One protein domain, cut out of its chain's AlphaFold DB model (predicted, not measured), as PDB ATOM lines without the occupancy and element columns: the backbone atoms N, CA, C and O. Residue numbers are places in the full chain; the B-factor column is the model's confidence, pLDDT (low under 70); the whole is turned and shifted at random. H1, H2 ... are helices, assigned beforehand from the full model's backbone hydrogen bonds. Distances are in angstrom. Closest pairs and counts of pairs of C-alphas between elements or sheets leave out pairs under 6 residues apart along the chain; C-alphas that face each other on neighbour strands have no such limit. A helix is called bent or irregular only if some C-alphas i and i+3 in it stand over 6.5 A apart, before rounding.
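AT A GLANCE: This is residues 46 to 179 of the 309 residues of the protein "Putative DNA helicase" of Escherichia coli (UniProt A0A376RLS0). A long helix, H3, runs through the middle, with H4 folded back along its second half in a helical hairpin and H5 beside its first half, while H1 and H6, a loosely set antiparallel pair, stand steeply to the first half of H3. The tip of the hairpin makes one end of the longest axis, and the small H2 is at the other. The printed part has 134 residues with six named helices, H1 to H6 in chain order, and no named strand; the class is all helix. It is only just compact, close to loose, with a radius of gyration of the C-alphas of 16.6 A and spans of 54 by 37 by 24 A.

HOW THE PARTS SIT: The hub is H3, residues 70 to 99, which touches four helices and has a kink of 31 degrees near residue 85. With residues 83 to 97 alone it touches H4, residues 103 to 128, at a shallow tilt of 20 degrees, opposite ways; the closest C-alphas, of Val 97 and Ser 106, are 5.5 A apart. With residues 72 to 84 alone it touches H5, residues 140 to 152, at a shallow tilt of 10 degrees, opposite ways; the closest C-alphas, of Phe 84 and Lys 142, are 6.6 A apart. H6, residues 160 to 178, touches H3 with residues 163 to 171 alone, at a steep tilt of 63 degrees, the same way; the C-alphas of Val 77 and Ala 167 come closest, at 4.5 A. H1, residues 46 to 60, touches H3 with residues 56 to 60 alone, at a steep tilt of 55 degrees, opposite ways; Glu 60 and Pro 70 have the closest C-alphas, 4.5 A apart. H1 touches H6 with residues 47 to 52 alone, at a shallow tilt of 8 degrees, opposite ways; the C-alphas of Arg 48 and Met 177 come closest, at 5.9 A. H2, residues 63 to 66, is close to but not clearly touching H3, with the C-alphas of Ser 63 and Pro 70 5.3 A apart at the closest. The helix packing is part aligned, part crossed. H4 is apart from H1, H2 and H6. Every O i to N i+4 pair is within hydrogen-bond range in H5 and H6, against 9 of 11 in H1, 23 of 26 in H3 and 20 of 22 in H4; H2 is too short for such a pair.

IN THESE COORDINATES: H3 is 42.3 A long from first to last C-alpha, from C-alpha 70 at (481.930, 9.943, 691.691) to C-alpha 99; it is neither bent nor irregular, but only just, with C-alphas 82 and 85 6.5 A apart. H4 measures 36.3 A, H6 26.8 A, H1 21.6 A, H5 18.6 A and H2 5.1 A. H1 begins at C-alpha 46, (489.161, -14.699, 690.794), and is irregular, with C-alphas 53 and 56 7.6 A apart. H6 ends at C-alpha 178, (487.426, -13.608, 701.994).

THE WHOLE: The two C-alphas farthest apart, of Glu 64 and Ser 103, are 54.0 A apart. The printed part has no cut, and its one long link joins H4 to H5 with 11 residues. Mean pLDDT of the printed part is 90.2; residues 101 to 105 and residue 179 are under 70.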
ATOM      1  N   GLU A  46     489.371 -15.477 692.016       91.19
ATOM      2  CA  GLU A  46     489.161 -14.699 690.794       91.19
ATOM      3  C   GLU A  46     488.082 -13.627 690.994       91.19
ATOM      4  O   GLU A  46     488.309 -12.456 690.695       91.19
ATOM      5  N   LYS A  47     486.919 -13.990 691.557       91.12
ATOM      6  CA  LYS A  47     485.840 -13.029 691.829       91.12
ATOM      7  C   LYS A  47     486.255 -11.956 692.826       91.12
ATOM      8  O   LYS A  47     485.894 -10.795 692.634       91.12
ATOM      9  N   ARG A  48     487.031 -12.317 693.848       90.62
ATOM     10  CA  ARG A  48     487.572 -11.371 694.827       90.62
ATOM     11  C   ARG A  48     488.535 -10.383 694.173       90.62
ATOM     12  O   ARG A  48     488.389  -9.182 694.383       90.62
ATOM     13  N   GLU A  49     489.477 -10.868 693.372       91.50
ATOM     14  CA  GLU A  49     490.459 -10.017 692.695       91.50
ATOM     15  C   GLU A  49     489.793  -9.093 691.673       91.50
ATOM     16  O   GLU A  49     490.071  -7.895 691.659       91.50
ATOM     17  N   LEU A  50     488.839  -9.605 690.888       93.50
ATOM     18  CA  LEU A  50     488.035  -8.785 689.978       93.50
ATOM     19  C   LEU A  50     487.249  -7.709 690.731       93.50
ATOM     20  O   LEU A  50     487.257  -6.545 690.338       93.50
ATOM     21  N   PHE A  51     486.600  -8.073 691.841       92.75
ATOM     22  CA  PHE A  51     485.881  -7.109 692.667       92.75
ATOM     23  C   PHE A  51     486.815  -6.023 693.204       92.75
ATOM     24  O   PHE A  51     486.497  -4.845 693.078       92.75
ATOM     25  N   ASN A  52     487.975  -6.396 693.749       91.62
ATOM     26  CA  ASN A  52     488.956  -5.453 694.286       91.62
ATOM     27  C   ASN A  52     489.515  -4.519 693.202       91.62
ATOM     28  O   ASN A  52     489.679  -3.326 693.452       91.62
ATOM     29  N   ALA A  53     489.785  -5.041 692.003       93.75
ATOM     30  CA  ALA A  53     490.299  -4.255 690.885       93.75
ATOM     31  C   ALA A  53     489.258  -3.262 690.344       93.75
ATOM     32  O   ALA A  53     489.591  -2.131 689.990       93.75
ATOM     33  N   GLU A  54     487.988  -3.665 690.301       95.56
ATOM     34  CA  GLU A  54     486.913  -2.876 689.697       95.56
ATOM     35  C   GLU A  54     486.127  -2.026 690.700       95.56
ATOM     36  O   GLU A  54     485.291  -1.224 690.278       95.56
ATOM     37  N   ILE A  55     486.352  -2.174 692.013       95.38
ATOM     38  CA  ILE A  55     485.481  -1.583 693.042       95.38
ATOM     39  C   ILE A  55     485.300  -0.080 692.861       95.38
ATOM     40  O   ILE A  55     484.177   0.409 692.947       95.38
ATOM     41  N   LYS A  56     486.383   0.638 692.536       96.38
ATOM     42  CA  LYS A  56     486.352   2.082 692.289       96.38
ATOM     43  C   LYS A  56     485.377   2.425 691.159       96.38
ATOM     44  O   LYS A  56     484.465   3.215 691.368       96.38
ATOM     45  N   TYR A  57     485.527   1.782 690.002       96.88
ATOM     46  CA  TYR A  57     484.663   2.009 688.843       96.88
ATOM     47  C   TYR A  57     483.209   1.608 689.126       96.88
ATOM     48  O   TYR A  57     482.280   2.337 688.785       96.88
ATOM     49  N   ARG A  58     483.000   0.473 689.805       95.44
ATOM     50  CA  ARG A  58     481.665  -0.037 690.151       95.44
ATOM     51  C   ARG A  58     480.880   0.934 691.026       95.44
ATOM     52  O   ARG A  58     479.691   1.120 690.790       95.44
ATOM     53  N   VAL A  59     481.518   1.546 692.026       96.56
ATOM     54  CA  VAL A  59     480.825   2.502 692.905       96.56
ATOM     55  C   VAL A  59     480.675   3.879 692.270       96.56
ATOM     56  O   VAL A  59     479.651   4.524 692.478       96.56
ATOM     57  N   GLU A  60     481.627   4.310 691.441       97.00
ATOM     58  CA  GLU A  60     481.515   5.552 690.665       97.00
ATOM     59  C   GLU A  60     480.367   5.489 689.649       97.00
ATOM     60  O   GLU A  60     479.656   6.478 689.467       97.00
ATOM     61  N   ALA A  61     480.103   4.316 689.065       96.50
ATOM     62  CA  ALA A  61     478.957   4.088 688.184       96.50
ATOM     63  C   ALA A  61     477.592   4.260 688.884       96.50
ATOM     64  O   ALA A  61     476.580   4.454 688.218       96.50
ATOM     65  N   LEU A  62     477.544   4.226 690.222       94.75
ATOM     66  CA  LEU A  62     476.324   4.470 691.004       94.75
ATOM     67  C   LEU A  62     476.097   5.959 691.320       94.75
ATOM     68  O   LEU A  62     475.097   6.300 691.957       94.75
ATOM     69  N   SER A  63     476.997   6.847 690.887       95.00
ATOM     70  CA  SER A  63     476.929   8.292 691.149       95.00
ATOM     71  C   SER A  63     475.627   8.935 690.693       95.00
ATOM     72  O   SER A  63     475.005   9.647 691.480       95.00
ATOM     73  N   GLU A  64     475.163   8.629 689.480       93.06
ATOM     74  CA  GLU A  64     473.914   9.171 688.933       93.06
ATOM     75  C   GLU A  64     472.699   8.779 689.782       93.06
ATOM     76  O   GLU A  64     471.855   9.617 690.096       93.06
ATOM     77  N   ALA A  65     472.634   7.517 690.218       93.69
ATOM     78  CA  ALA A  65     471.537   7.010 691.038       93.69
ATOM     79  C   ALA A  65     471.564   7.566 692.473       93.69
ATOM     80  O   ALA A  65     470.515   7.782 693.084       93.69
ATOM     81  N   ILE A  66     472.757   7.790 693.030       92.44
ATOM     82  CA  ILE A  66     472.939   8.332 694.385       92.44
ATOM     83  C   ILE A  66     472.783   9.863 694.400       92.44
ATOM     84  O   ILE A  66     472.351  10.424 695.413       92.44
ATOM     85  N   GLY A  67     473.090  10.526 693.284       93.62
ATOM     86  CA  GLY A  67     473.084  11.978 693.137       93.62
ATOM     87  C   GLY A  67     474.275  12.659 693.813       93.62
ATOM     88  O   GLY A  67     474.115  13.749 694.352       93.62
ATOM     89  N   LEU A  68     475.441  12.006 693.848       95.38
ATOM     90  CA  LEU A  68     476.670  12.531 694.455       95.38
ATOM     91  C   LEU A  68     477.859  12.348 693.513       95.38
ATOM     92  O   LEU A  68     477.851  11.459 692.664       95.38
ATOM     93  N   GLU A  69     478.887  13.182 693.677       96.44
ATOM     94  CA  GLU A  69     480.062  13.155 692.808       96.44
ATOM     95  C   GLU A  69     480.789  11.793 692.873       96.44
ATOM     96  O   GLU A  69     480.994  11.265 693.974       96.44
ATOM     97  N   PRO A  70     481.224  11.224 691.727       97.19
ATOM     98  CA  PRO A  70     481.930   9.943 691.691       97.19
ATOM     99  C   PRO A  70     483.133   9.880 692.644       97.19
ATOM    100  O   PRO A  70     483.276   8.903 693.379       97.19
ATOM    101  N   GLY A  71     483.947  10.943 692.693       96.38
ATOM    102  CA  GLY A  71     485.142  11.015 693.543       96.38
ATOM    103  C   GLY A  71     484.835  10.950 695.042       96.38
ATOM    104  O   GLY A  71     485.554  10.293 695.794       96.38
ATOM    105  N   PHE A  72     483.720  11.546 695.479       96.81
ATOM    106  CA  PHE A  72     483.258  11.427 696.861       96.81
ATOM    107  C   PHE A  72     482.861   9.983 697.188       96.81
ATOM    108  O   PHE A  72     483.254   9.441 698.224       96.81
ATOM    109  N   ILE A  73     482.099   9.344 696.293       97.00
ATOM    110  CA  ILE A  73     481.621   7.972 696.488       97.00
ATOM    111  C   ILE A  73     482.797   7.001 696.573       97.00
ATOM    112  O   ILE A  73     482.888   6.239 697.541       97.00
ATOM    113  N   SER A  74     483.716   7.037 695.603       97.31
ATOM    114  CA  SER A  74     484.890   6.165 695.637       97.31
ATOM    115  C   SER A  74     485.812   6.488 696.805       97.31
ATOM    116  O   SER A  74     486.297   5.559 697.443       97.31
ATOM    117  N   GLY A  75     485.993   7.762 697.162       96.06
ATOM    118  CA  GLY A  75     486.786   8.170 698.323       96.06
ATOM    119  C   GLY A  75     486.288   7.552 699.633       96.06
ATOM    120  O   GLY A  75     487.069   6.953 700.374       96.06
ATOM    121  N   VAL A  76     484.979   7.621 699.897       96.38
ATOM    122  CA  VAL A  76     484.373   7.033 701.104       96.38
ATOM    123  C   VAL A  76     484.457   5.504 701.091       96.38
ATOM    124  O   VAL A  76     484.818   4.903 702.103       96.38
ATOM    125  N   VAL A  77     484.146   4.857 699.962       96.69
ATOM    126  CA  VAL A  77     484.183   3.387 699.860       96.69
ATOM    127  C   VAL A  77     485.612   2.859 700.001       96.69
ATOM    128  O   VAL A  77     485.844   1.909 700.743       96.69
ATOM    129  N   LEU A  78     486.591   3.478 699.339       95.50
ATOM    130  CA  LEU A  78     487.990   3.061 699.435       95.50
ATOM    131  C   LEU A  78     488.545   3.279 700.847       95.50
ATOM    132  O   LEU A  78     489.266   2.415 701.342       95.50
ATOM    133  N   ALA A  79     488.169   4.368 701.527       95.06
ATOM    134  CA  ALA A  79     488.510   4.568 702.936       95.06
ATOM    135  C   ALA A  79     487.930   3.458 703.833       95.06
ATOM    136  O   ALA A  79     488.630   2.931 704.705       95.06
ATOM    137  N   GLU A  80     486.682   3.043 703.591       95.50
ATOM    138  CA  GLU A  80     486.038   1.954 704.334       95.50
ATOM    139  C   GLU A  80     486.799   0.624 704.175       95.50
ATOM    140  O   GLU A  80     487.058  -0.062 705.170       95.50
ATOM    141  N   LEU A  81     487.196   0.273 702.947       92.44
ATOM    142  CA  LEU A  81     487.869  -0.997 702.639       92.44
ATOM    143  C   LEU A  81     489.347  -1.013 703.065       92.44
ATOM    144  O   LEU A  81     489.836  -2.007 703.609       92.44
ATOM    145  N   ASN A  82     490.060   0.097 702.853       91.00
ATOM    146  CA  ASN A  82     491.517   0.153 702.994       91.00
ATOM    147  C   ASN A  82     492.002   0.625 704.364       91.00
ATOM    148  O   ASN A  82     493.164   0.382 704.695       91.00
ATOM    149  N   LEU A  83     491.166   1.326 705.130       93.12
ATOM    150  CA  LEU A  83     491.565   1.952 706.391       93.12
ATOM    151  C   LEU A  83     490.605   1.601 707.525       93.12
ATOM    152  O   LEU A  83     491.036   1.070 708.547       93.12
ATOM    153  N   PHE A  84     489.304   1.850 707.364       94.81
ATOM    154  CA  PHE A  84     488.361   1.675 708.475       94.81
ATOM    155  C   PHE A  84     488.251   0.206 708.899       94.81
ATOM    156  O   PHE A  84     488.114  -0.061 710.090       94.81
ATOM    157  N   ARG A  85     488.443  -0.735 707.962       91.25
ATOM    158  CA  ARG A  85     488.537  -2.173 708.252       91.25
ATOM    159  C   ARG A  85     489.712  -2.504 709.179       91.25
ATOM    160  O   ARG A  85     489.562  -3.309 710.091       91.25
ATOM    161  N   GLN A  86     490.866  -1.866 708.971       92.94
ATOM    162  CA  GLN A  86     492.046  -2.054 709.824       92.94
ATOM    163  C   GLN A  86     491.818  -1.458 711.217       92.94
ATOM    164  O   GLN A  86     492.167  -2.079 712.216       92.94
ATOM    165  N   ILE A  87     491.164  -0.293 711.286       94.50
ATOM    166  CA  ILE A  87     490.772   0.328 712.556       94.50
ATOM    167  C   ILE A  87     489.822  -0.592 713.337       94.50
ATOM    168  O   ILE A  87     490.045  -0.827 714.520       94.50
ATOM    169  N   ASP A  88     488.802  -1.153 712.679       93.06
ATOM    170  CA  ASP A  88     487.877  -2.114 713.300       93.06
ATOM    171  C   ASP A  88     488.604  -3.370 713.808       93.06
ATOM    172  O   ASP A  88     488.264  -3.907 714.863       93.06
ATOM    173  N   HIS A  89     489.609  -3.849 713.068       91.38
ATOM    174  CA  HIS A  89     490.429  -4.981 713.491       91.38
ATOM    175  C   HIS A  89     491.265  -4.649 714.733       91.38
ATOM    176  O   HIS A  89     491.242  -5.414 715.697       91.38
ATOM    177  N   LEU A  90     491.922  -3.486 714.758       93.00
ATOM    178  CA  LEU A  90     492.675  -3.023 715.922       93.00
ATOM    179  C   LEU A  90     491.782  -2.884 717.160       93.00
ATOM    180  O   LEU A  90     492.158  -3.328 718.240       93.00
ATOM    181  N   GLU A  91     490.585  -2.309 717.021       91.81
ATOM    182  CA  GLU A  91     489.653  -2.172 718.145       91.81
ATOM    183  C   GLU A  91     489.242  -3.534 718.719       91.81
ATOM    184  O   GLU A  91     489.176  -3.693 719.941       91.81
ATOM    185  N   LYS A  92     489.033  -4.538 717.857       90.94
ATOM    186  CA  LYS A  92     488.771  -5.920 718.289       90.94
ATOM    187  C   LYS A  92     489.973  -6.531 719.012       90.94
ATOM    188  O   LYS A  92     489.775  -7.131 720.067       90.94
ATOM    189  N   LEU A  93     491.191  -6.352 718.493       89.56
ATOM    190  CA  LEU A  93     492.417  -6.850 719.129       89.56
ATOM    191  C   LEU A  93     492.625  -6.225 720.513       89.56
ATOM    192  O   LEU A  93     492.826  -6.940 721.490       89.56
ATOM    193  N   LEU A  94     492.494  -4.902 720.632       88.12
ATOM    194  CA  LEU A  94     492.625  -4.198 721.912       88.12
ATOM    195  C   LEU A  94     491.563  -4.646 722.923       88.12
ATOM    196  O   LEU A  94     491.850  -4.770 724.114       88.12
ATOM    197  N   TYR A  95     490.337  -4.911 722.468       88.25
ATOM    198  CA  TYR A  95     489.293  -5.469 723.325       88.25
ATOM    199  C   TYR A  95     489.649  -6.875 723.825       88.25
ATOM    200  O   TYR A  95     489.475  -7.159 725.009       88.25
ATOM    201  N   GLN A  96     490.180  -7.745 722.960       86.88
ATOM    202  CA  GLN A  96     490.633  -9.086 723.344       86.88
ATOM    203  C   GLN A  96     491.785  -9.023 724.352       86.88
ATOM    204  O   GLN A  96     491.704  -9.650 725.404       86.88
ATOM    205  N   VAL A  97     492.797  -8.194 724.088       84.19
ATOM    206  CA  VAL A  97     493.948  -7.977 724.980       84.19
ATOM    207  C   VAL A  97     493.518  -7.560 726.385       84.19
ATOM    208  O   VAL A  97     494.071  -8.054 727.364       84.19
ATOM    209  N   ASN A  98     492.530  -6.666 726.495       81.94
ATOM    210  CA  ASN A  98     492.050  -6.171 727.786       81.94
ATOM    211  C   ASN A  98     491.240  -7.208 728.583       81.94
ATOM    212  O   ASN A  98     491.101  -7.058 729.794       81.94
ATOM    213  N   ASN A  99     490.696  -8.230 727.918       80.62
ATOM    214  CA  ASN A  99     489.875  -9.268 728.546       80.62
ATOM    215  C   ASN A  99     490.642 -10.568 728.836       80.62
ATOM    216  O   ASN A  99     490.112 -11.436 729.528       80.62
ATOM    217  N   LEU A 100     491.860 -10.726 728.311       76.81
ATOM    218  CA  LEU A 100     492.690 -11.903 728.557       76.81
ATOM    219  C   LEU A 100     493.365 -11.825 729.933       76.81
ATOM    220  O   LEU A 100     493.999 -10.830 730.280       76.81
ATOM    221  N   THR A 101     493.252 -12.907 730.704       62.09
ATOM    222  CA  THR A 101     493.905 -13.081 732.012       62.09
ATOM    223  C   THR A 101     495.301 -13.704 731.926       62.09
ATOM    224  O   THR A 101     496.078 -13.545 732.865       62.09
ATOM    225  N   ASP A 102     495.632 -14.390 730.826       67.44
ATOM    226  CA  ASP A 102     496.936 -15.039 730.631       67.44
ATOM    227  C   ASP A 102     497.997 -14.063 730.100       67.44
ATOM    228  O   ASP A 102     497.810 -13.382 729.090       67.44
ATOM    229  N   SER A 103     499.139 -13.990 730.788       65.25
ATOM    230  CA  SER A 103     500.147 -12.940 730.583       65.25
ATOM    231  C   SER A 103     500.982 -13.094 729.308       65.25
ATOM    232  O   SER A 103     501.410 -12.082 728.755       65.25
ATOM    233  N   ASN A 104     501.207 -14.321 728.827       67.56
ATOM    234  CA  ASN A 104     502.038 -14.569 727.642       67.56
ATOM    235  C   ASN A 104     501.281 -14.300 726.329       67.56
ATOM    236  O   ASN A 104     501.779 -13.543 725.501       67.56
ATOM    237  N   GLU A 105     500.056 -14.816 726.167       64.75
ATOM    238  CA  GLU A 105     499.207 -14.539 724.988       64.75
ATOM    239  C   GLU A 105     498.813 -13.053 724.896       64.75
ATOM    240  O   GLU A 105     498.706 -12.481 723.811       64.75
ATOM    241  N   SER A 106     498.664 -12.388 726.049       71.25
ATOM    242  CA  SER A 106     498.406 -10.947 726.120       71.25
ATOM    243  C   SER A 106     499.560 -10.111 725.554       71.25
ATOM    244  O   SER A 106     499.311  -9.015 725.060       71.25
ATOM    245  N   ASN A 107     500.810 -10.588 725.607       79.81
ATOM    246  CA  ASN A 107     501.959  -9.824 725.112       79.81
ATOM    247  C   ASN A 107     502.100  -9.905 723.586       79.81
ATOM    248  O   ASN A 107     502.251  -8.866 722.954       79.81
ATOM    249  N   GLU A 108     501.938 -11.083 722.976       84.25
ATOM    250  CA  GLU A 108     501.995 -11.223 721.509       84.25
ATOM    251  C   GLU A 108     500.887 -10.415 720.812       84.25
ATOM    252  O   GLU A 108     501.131  -9.693 719.845       84.25
ATOM    253  N   LEU A 109     499.661 -10.465 721.342       84.25
ATOM    254  CA  LEU A 109     498.541  -9.684 720.808       84.25
ATOM    255  C   LEU A 109     498.728  -8.172 721.001       84.25
ATOM    256  O   LEU A 109     498.259  -7.390 720.170       84.25
ATOM    257  N   LYS A 110     499.408  -7.745 722.075       86.38
ATOM    258  CA  LYS A 110     499.776  -6.332 722.273       86.38
ATOM    259  C   LYS A 110     500.770  -5.872 721.223       86.38
ATOM    260  O   LYS A 110     500.569  -4.791 720.678       86.38
ATOM    261  N   ASP A 111     501.786  -6.674 720.928       88.19
ATOM    262  CA  ASP A 111     502.796  -6.323 719.930       88.19
ATOM    263  C   ASP A 111     502.147  -6.154 718.549       88.19
ATOM    264  O   ASP A 111     502.310  -5.111 717.913       88.19
ATOM    265  N   ILE A 112     501.278  -7.094 718.151       90.56
ATOM    266  CA  ILE A 112     500.491  -6.995 716.909       90.56
ATOM    267  C   ILE A 112     499.618  -5.731 716.900       90.56
ATOM    268  O   ILE A 112     499.537  -5.029 715.890       90.56
ATOM    269  N   ALA A 113     498.955  -5.412 718.016       90.81
ATOM    270  CA  ALA A 113     498.113  -4.223 718.113       90.81
ATOM    271  C   ALA A 113     498.925  -2.918 718.001       90.81
ATOM    272  O   ALA A 113     498.476  -1.979 717.346       90.81
ATOM    273  N   VAL A 114     500.117  -2.855 718.602       90.81
ATOM    274  CA  VAL A 114     501.015  -1.691 718.517       90.81
ATOM    275  C   VAL A 114     501.527  -1.497 717.090       90.81
ATOM    276  O   VAL A 114     501.496  -0.377 716.577       90.81
ATOM    277  N   GLU A 115     501.947  -2.572 716.421       92.88
ATOM    278  CA  GLU A 115     502.380  -2.517 715.019       92.88
ATOM    279  C   GLU A 115     501.246  -2.064 714.090       92.88
ATOM    280  O   GLU A 115     501.447  -1.209 713.218       92.88
ATOM    281  N   LEU A 116     500.036  -2.588 714.303       93.00
ATOM    282  CA  LEU A 116     498.860  -2.215 713.524       93.00
ATOM    283  C   LEU A 116     498.449  -0.754 713.763       93.00
ATOM    284  O   LEU A 116     498.158  -0.047 712.798       93.00
ATOM    285  N   ASP A 117     498.466  -0.267 715.010       92.81
ATOM    286  CA  ASP A 117     498.204   1.146 715.333       92.81
ATOM    287  C   ASP A 117     499.212   2.074 714.641       92.81
ATOM    288  O   ASP A 117     498.816   3.047 713.990       92.81
ATOM    289  N   PHE A 118     500.504   1.734 714.691       92.25
ATOM    290  CA  PHE A 118     501.548   2.494 714.005       92.25
ATOM    291  C   PHE A 118     501.328   2.529 712.487       92.25
ATOM    292  O   PHE A 118     501.393   3.600 711.875       92.25
ATOM    293  N   SER A 119     501.015   1.381 711.878       94.25
ATOM    294  CA  SER A 119     500.721   1.278 710.444       94.25
ATOM    295  C   SER A 119     499.522   2.145 710.042       94.25
ATOM    296  O   SER A 119     499.609   2.932 709.094       94.25
ATOM    297  N   ILE A 120     498.430   2.091 710.813       94.06
ATOM    298  CA  ILE A 120     497.221   2.896 710.591       94.06
ATOM    299  C   ILE A 120     497.534   4.393 710.687       94.06
ATOM    300  O   ILE A 120     497.122   5.160 709.816       94.06
ATOM    301  N   ARG A 121     498.271   4.829 711.715       93.62
ATOM    302  CA  ARG A 121     498.653   6.243 711.890       93.62
ATOM    303  C   ARG A 121     499.559   6.738 710.770       93.62
ATOM    304  O   ARG A 121     499.349   7.837 710.256       93.62
ATOM    305  N   SER A 122     500.526   5.921 710.356       92.94
ATOM    306  CA  SER A 122     501.387   6.227 709.213       92.94
ATOM    307  C   SER A 122     500.551   6.427 707.948       92.94
ATOM    308  O   SER A 122     500.638   7.479 707.311       92.94
ATOM    309  N   LYS A 123     499.632   5.498 707.662       93.56
ATOM    310  CA  LYS A 123     498.722   5.572 706.514       93.56
ATOM    311  C   LYS A 123     497.810   6.803 706.551       93.56
ATOM    312  O   LYS A 123     497.658   7.486 705.542       93.56
ATOM    313  N   LEU A 124     497.242   7.124 707.715       93.19
ATOM    314  CA  LEU A 124     496.431   8.330 707.929       93.19
ATOM    315  C   LEU A 124     497.196   9.610 707.575       93.19
ATOM    316  O   LEU A 124     496.659  10.471 706.877       93.19
ATOM    317  N   SER A 125     498.450   9.719 708.015       92.69
ATOM    318  CA  SER A 125     499.279  10.893 707.736       92.69
ATOM    319  C   SER A 125     499.699  10.985 706.263       92.69
ATOM    320  O   SER A 125     499.583  12.055 705.670       92.69
ATOM    321  N   GLN A 126     500.132   9.874 705.658       92.88
ATOM    322  CA  GLN A 126     500.696   9.842 704.306       92.88
ATOM    323  C   GLN A 126     499.637   9.941 703.206       92.88
ATOM    324  O   GLN A 126     499.808  10.708 702.262       92.88
ATOM    325  N   GLU A 127     498.550   9.175 703.313       91.44
ATOM    326  CA  GLU A 127     497.530   9.093 702.260       91.44
ATOM    327  C   GLU A 127     496.413  10.121 702.457       91.44
ATOM    328  O   GLU A 127     495.886  10.660 701.486       91.44
ATOM    329  N   TYR A 128     496.049  10.412 703.710       89.69
ATOM    330  CA  TYR A 128     494.878  11.237 704.024       89.69
ATOM    331  C   TYR A 128     495.237  12.595 704.632       89.69
ATOM    332  O   TYR A 128     494.350  13.441 704.785       89.69
ATOM    333  N   GLY A 129     496.507  12.840 704.974       89.81
ATOM    334  CA  GLY A 129     496.947  14.075 705.626       89.81
ATOM    335  C   GLY A 129     496.301  14.300 706.996       89.81
ATOM    336  O   GLY A 129     496.045  15.445 707.367       89.81
ATOM    337  N   ILE A 130     495.962  13.224 707.716       90.62
ATOM    338  CA  ILE A 130     495.354  13.267 709.051       90.62
ATOM    339  C   ILE A 130     496.413  12.861 710.074       90.62
ATOM    340  O   ILE A 130     496.850  11.713 710.097       90.62
ATOM    341  N   ASN A 131     496.791  13.792 710.948       89.44
ATOM    342  CA  ASN A 131     497.681  13.521 712.073       89.44
ATOM    343  C   ASN A 131     496.860  13.408 713.357       89.44
ATOM    344  O   ASN A 131     496.166  14.349 713.738       89.44
ATOM    345  N   LEU A 132     496.935  12.246 714.003       87.06
ATOM    346  CA  LEU A 132     496.326  11.998 715.306       87.06
ATOM    347  C   LEU A 132     497.408  11.927 716.372       87.06
ATOM    348  O   LEU A 132     498.370  11.172 716.222       87.06
ATOM    349  N   ASP A 133     497.199  12.635 717.477       84.00
ATOM    350  CA  ASP A 133     498.076  12.546 718.639       84.00
ATOM    351  C   ASP A 133     498.094  11.119 719.207       84.00
ATOM    352  O   ASP A 133     497.092  10.395 719.158       84.00
ATOM    353  N   ASN A 134     499.222  10.717 719.802       74.81
ATOM    354  CA  ASN A 134     499.426   9.361 720.330       74.81
ATOM    355  C   ASN A 134     498.394   8.947 721.400       74.81
ATOM    356  O   ASN A 134     498.161   7.761 721.594       74.81
ATOM    357  N   GLY A 135     497.759   9.906 722.084       75.00
ATOM    358  CA  GLY A 135     496.721   9.641 723.090       75.00
ATOM    359  C   GLY A 135     495.299   9.510 722.534       75.00
ATOM    360  O   GLY A 135     494.392   9.107 723.261       75.00
ATOM    361  N   VAL A 136     495.073   9.857 721.264       85.69
ATOM    362  CA  VAL A 136     493.745   9.814 720.639       85.69
ATOM    363  C   VAL A 136     493.527   8.447 720.004       85.69
ATOM    364  O   VAL A 136     494.396   7.931 719.300       85.69
ATOM    365  N   LYS A 137     492.346   7.861 720.227       87.81
ATOM    366  CA  LYS A 137     491.955   6.601 719.586       87.81
ATOM    367  C   LYS A 137     491.871   6.777 718.072       87.81
ATOM    368  O   LYS A 137     491.215   7.701 717.593       87.81
ATOM    369  N   VAL A 138     492.443   5.839 717.320       90.31
ATOM    370  CA  VAL A 138     492.391   5.864 715.849       90.31
ATOM    371  C   VAL A 138     490.972   5.745 715.283       90.31
ATOM    372  O   VAL A 138     490.744   6.150 714.149       90.31
ATOM    373  N   SER A 139     489.979   5.291 716.055       90.81
ATOM    374  CA  SER A 139     488.575   5.320 715.621       90.81
ATOM    375  C   SER A 139     488.024   6.715 715.378       90.81
ATOM    376  O   SER A 139     487.180   6.869 714.494       90.81
ATOM    377  N   ALA A 140     488.558   7.741 716.046       91.19
ATOM    378  CA  ALA A 140     488.211   9.129 715.747       91.19
ATOM    379  C   ALA A 140     488.576   9.521 714.301       91.19
ATOM    380  O   ALA A 140     487.935  10.395 713.716       91.19
ATOM    381  N   ALA A 141     489.558   8.844 713.686       91.75
ATOM    382  CA  ALA A 141     489.957   9.100 712.305       91.75
ATOM    383  C   ALA A 141     488.816   8.880 711.308       91.75
ATOM    384  O   ALA A 141     488.785   9.542 710.272       91.75
ATOM    385  N   LYS A 142     487.882   7.965 711.612       93.94
ATOM    386  CA  LYS A 142     486.759   7.645 710.726       93.94
ATOM    387  C   LYS A 142     485.888   8.873 710.491       93.94
ATOM    388  O   LYS A 142     485.658   9.266 709.349       93.94
ATOM    389  N   ASP A 143     485.457   9.514 711.573       92.81
ATOM    390  CA  ASP A 143     484.591  10.690 711.496       92.81
ATOM    391  C   ASP A 143     485.327  11.914 710.949       92.81
ATOM    392  O   ASP A 143     484.746  12.675 710.174       92.81
ATOM    393  N   ILE A 144     486.614  12.075 711.280       93.31
ATOM    394  CA  ILE A 144     487.459  13.150 710.737       93.31
ATOM    395  C   ILE A 144     487.584  13.013 709.219       93.31
ATOM    396  O   ILE A 144     487.352  13.982 708.497       93.31
ATOM    397  N   LEU A 145     487.909  11.815 708.722       94.19
ATOM    398  CA  LEU A 145     488.087  11.579 707.292       94.19
ATOM    399  C   LEU A 145     486.781  11.775 706.521       94.19
ATOM    400  O   LEU A 145     486.771  12.455 705.498       94.19
ATOM    401  N   ILE A 146     485.667  11.242 707.028       94.12
ATOM    402  CA  ILE A 146     484.365  11.465 706.396       94.12
ATOM    403  C   ILE A 146     484.010  12.953 706.381       94.12
ATOM    404  O   ILE A 146     483.576  13.459 705.354       94.12
ATOM    405  N   SER A 147     484.201  13.668 707.491       94.12
ATOM    406  CA  SER A 147     483.880  15.100 707.564       94.12
ATOM    407  C   SER A 147     484.750  15.927 706.616       94.12
ATOM    408  O   SER A 147     484.256  16.863 705.983       94.12
ATOM    409  N   LYS A 148     486.027  15.552 706.468       94.31
ATOM    410  CA  LYS A 148     486.944  16.136 705.486       94.31
ATOM    411  C   LYS A 148     486.432  15.926 704.059       94.31
ATOM    412  O   LYS A 148     486.281  16.910 703.343       94.31
ATOM    413  N   LEU A 149     486.085  14.691 703.686       94.56
ATOM    414  CA  LEU A 149     485.523  14.372 702.366       94.56
ATOM    415  C   LEU A 149     484.200  15.111 702.114       94.56
ATOM    416  O   LEU A 149     483.995  15.662 701.039       94.56
ATOM    417  N   CYS A 150     483.310  15.187 703.107       95.50
ATOM    418  CA  CYS A 150     482.069  15.952 702.983       95.50
ATOM    419  C   CYS A 150     482.339  17.439 702.717       95.50
ATOM    420  O   CYS A 150     481.653  18.051 701.906       95.50
ATOM    421  N   THR A 151     483.344  18.020 703.375       94.94
ATOM    422  CA  THR A 151     483.708  19.434 703.196       94.94
ATOM    423  C   THR A 151     484.325  19.684 701.821       94.94
ATOM    424  O   THR A 151     483.973  20.659 701.165       94.94
ATOM    425  N   GLU A 152     485.218  18.799 701.377       94.81
ATOM    426  CA  GLU A 152     485.909  18.888 700.086       94.81
ATOM    427  C   GLU A 152     484.938  18.829 698.901       94.81
ATOM    428  O   GLU A 152     485.049  19.625 697.974       94.81
ATOM    429  N   TYR A 153     483.944  17.943 698.978       95.31
ATOM    430  CA  TYR A 153     482.955  17.729 697.920       95.31
ATOM    431  C   TYR A 153     481.630  18.482 698.148       95.31
ATOM    432  O   TYR A 153     480.676  18.307 697.394       95.31
ATOM    433  N   GLY A 154     481.526  19.303 699.200       93.88
ATOM    434  CA  GLY A 154     480.312  20.071 699.515       93.88
ATOM    435  C   GLY A 154     479.076  19.221 699.856       93.88
ATOM    436  O   GLY A 154     477.949  19.683 699.684       93.88
ATOM    437  N   VAL A 155     479.274  17.990 700.334       94.62
ATOM    438  CA  VAL A 155     478.215  17.008 700.617       94.62
ATOM    439  C   VAL A 155     477.704  17.160 702.043       94.62
ATOM    440  O   VAL A 155     478.478  17.270 702.999       94.62
ATOM    441  N   ARG A 156     476.382  17.112 702.226       91.06
ATOM    442  CA  ARG A 156     475.799  17.192 703.568       91.06
ATOM    443  C   ARG A 156     475.918  15.854 704.321       91.06
ATOM    444  O   ARG A 156     475.862  14.783 703.712       91.06
ATOM    445  N   PRO A 157     476.040  15.858 705.665       85.25
ATOM    446  CA  PRO A 157     476.186  14.620 706.441       85.25
ATOM    447  C   PRO A 157     475.037  13.609 706.277       85.25
ATOM    448  O   PRO A 157     475.235  12.404 706.437       85.25
ATOM    449  N   ASP A 158     473.825  14.079 705.987       86.69
ATOM    450  CA  ASP A 158     472.661  13.245 705.698       86.69
ATOM    451  C   ASP A 158     472.751  12.562 704.331       86.69
ATOM    452  O   ASP A 158     472.457  11.371 704.235       86.69
ATOM    453  N   GLU A 159     473.239  13.261 703.309       87.25
ATOM    454  CA  GLU A 159     473.487  12.697 701.980       87.25
ATOM    455  C   GLU A 159     474.595  11.635 702.020       87.25
ATOM    456  O   GLU A 159     474.453  10.564 701.419       87.25
ATOM    457  N   ALA A 160     475.637  11.874 702.824       91.56
ATOM    458  CA  ALA A 160     476.740  10.941 703.045       91.56
ATOM    459  C   ALA A 160     476.292   9.599 703.655       91.56
ATOM    460  O   ALA A 160     476.986   8.593 703.493       91.56
ATOM    461  N   ARG A 161     475.125   9.527 704.322       92.06
ATOM    462  CA  ARG A 161     474.606   8.260 704.879       92.06
ATOM    463  C   ARG A 161     474.401   7.190 703.809       92.06
ATOM    464  O   ARG A 161     474.686   6.026 704.078       92.06
ATOM    465  N   ARG A 162     473.950   7.570 702.608       91.25
ATOM    466  CA  ARG A 162     473.750   6.627 701.492       91.25
ATOM    467  C   ARG A 162     475.074   6.012 701.046       91.25
ATOM    468  O   ARG A 162     475.156   4.804 700.852       91.25
ATOM    469  N   VAL A 163     476.126   6.825 700.983       95.69
ATOM    470  CA  VAL A 163     477.473   6.371 700.618       95.69
ATOM    471  C   VAL A 163     478.099   5.524 701.725       95.69
ATOM    472  O   VAL A 163     478.700   4.500 701.430       95.69
ATOM    473  N   LYS A 164     477.889   5.869 703.004       94.69
ATOM    474  CA  LYS A 164     478.301   5.013 704.133       94.69
ATOM    475  C   LYS A 164     477.635   3.636 704.081       94.69
ATOM    476  O   LYS A 164     478.291   2.631 704.332       94.69
ATOM    477  N   ALA A 165     476.344   3.579 703.748       93.88
ATOM    478  CA  ALA A 165     475.634   2.314 703.581       93.88
ATOM    479  C   ALA A 165     476.198   1.498 702.407       93.88
ATOM    480  O   ALA A 165     476.439   0.305 702.565       93.88
ATOM    481  N   LEU A 166     476.478   2.144 701.270       95.38
ATOM    482  CA  LEU A 166     477.149   1.504 700.135       95.38
ATOM    483  C   LEU A 166     478.530   0.965 700.524       95.38
ATOM    484  O   LEU A 166     478.846  -0.179 700.226       95.38
ATOM    485  N   ALA A 167     479.333   1.760 701.231       96.06
ATOM    486  CA  ALA A 167     480.656   1.364 701.696       96.06
ATOM    487  C   ALA A 167     480.591   0.131 702.610       96.06
ATOM    488  O   ALA A 167     481.366  -0.810 702.432       96.06
ATOM    489  N   LYS A 168     479.610   0.092 703.519       94.25
ATOM    490  CA  LYS A 168     479.357  -1.072 704.370       94.25
ATOM    491  C   LYS A 168     479.004  -2.319 703.551       94.25
ATOM    492  O   LYS A 168     479.582  -3.369 703.794       94.25
ATOM    493  N   ILE A 169     478.119  -2.203 702.557       94.00
ATOM    494  CA  ILE A 169     477.769  -3.323 701.666       94.00
ATOM    495  C   ILE A 169     479.002  -3.808 700.891       94.00
ATOM    496  O   ILE A 169     479.231  -5.010 700.784       94.00
ATOM    497  N   SER A 170     479.825  -2.886 700.385       94.81
ATOM    498  CA  SER A 170     481.076  -3.224 699.700       94.81
ATOM    499  C   SER A 170     482.036  -3.989 700.610       94.81
ATOM    500  O   SER A 170     482.663  -4.949 700.161       94.81
ATOM    501  N   ARG A 171     482.130  -3.604 701.891       92.12
ATOM    502  CA  ARG A 171     482.908  -4.339 702.894       92.12
ATOM    503  C   ARG A 171     482.323  -5.723 703.148       92.12
ATOM    504  O   ARG A 171     483.067  -6.694 703.102       92.12
ATOM    505  N   ASP A 172     481.016  -5.824 703.375       90.31
ATOM    506  CA  ASP A 172     480.348  -7.103 703.638       90.31
ATOM    507  C   ASP A 172     480.556  -8.086 702.469       90.31
ATOM    508  O   ASP A 172     480.824  -9.268 702.688       90.31
ATOM    509  N   MET A 173     480.523  -7.594 701.225       89.50
ATOM    510  CA  MET A 173     480.837  -8.383 700.031       89.50
ATOM    511  C   MET A 173     482.301  -8.849 700.016       89.50
ATOM    512  O   MET A 173     482.572 -10.025 699.761       89.50
ATOM    513  N   GLN A 174     483.252  -7.957 700.316       88.06
ATOM    514  CA  GLN A 174     484.675  -8.303 700.391       88.06
ATOM    515  C   GLN A 174     484.952  -9.352 701.484       88.06
ATOM    516  O   GLN A 174     485.692 -10.309 701.244       88.06
ATOM    517  N   ASP A 175     484.322  -9.215 702.651       85.75
ATOM    518  CA  ASP A 175     484.421 -10.158 703.771       85.75
ATOM    519  C   ASP A 175     483.822 -11.528 703.397       85.75
ATOM    520  O   ASP A 175     484.433 -12.567 703.659       85.75
ATOM    521  N   ALA A 176     482.662 -11.552 702.724       84.25
ATOM    522  CA  ALA A 176     482.023 -12.786 702.261       84.25
ATOM    523  C   ALA A 176     482.915 -13.561 701.278       84.25
ATOM    524  O   ALA A 176     483.069 -14.774 701.400       84.25
ATOM    525  N   MET A 177     483.572 -12.863 700.350       84.56
ATOM    526  CA  MET A 177     484.526 -13.485 699.428       84.56
ATOM    527  C   MET A 177     485.851 -13.860 700.092       84.56
ATOM    528  O   MET A 177     486.594 -14.650 699.517       84.56
ATOM    529  N   SER A 178     486.184 -13.308 701.262       75.81
ATOM    530  CA  SER A 178     487.426 -13.608 701.994       75.81
ATOM    531  C   SER A 178     487.381 -14.952 702.732       75.81
ATOM    532  O   SER A 178     488.429 -15.467 703.111       75.81
ATOM    533  N   GLY A 179     486.195 -15.559 702.867       65.75
ATOM    534  CA  GLY A 179     485.997 -16.853 703.531       65.75
ATOM    535  C   GLY A 179     485.941 -16.775 705.061       65.75
ATOM    536  O   GLY A 179     485.830 -17.805 705.715       65.75
TER     537      GLY A 179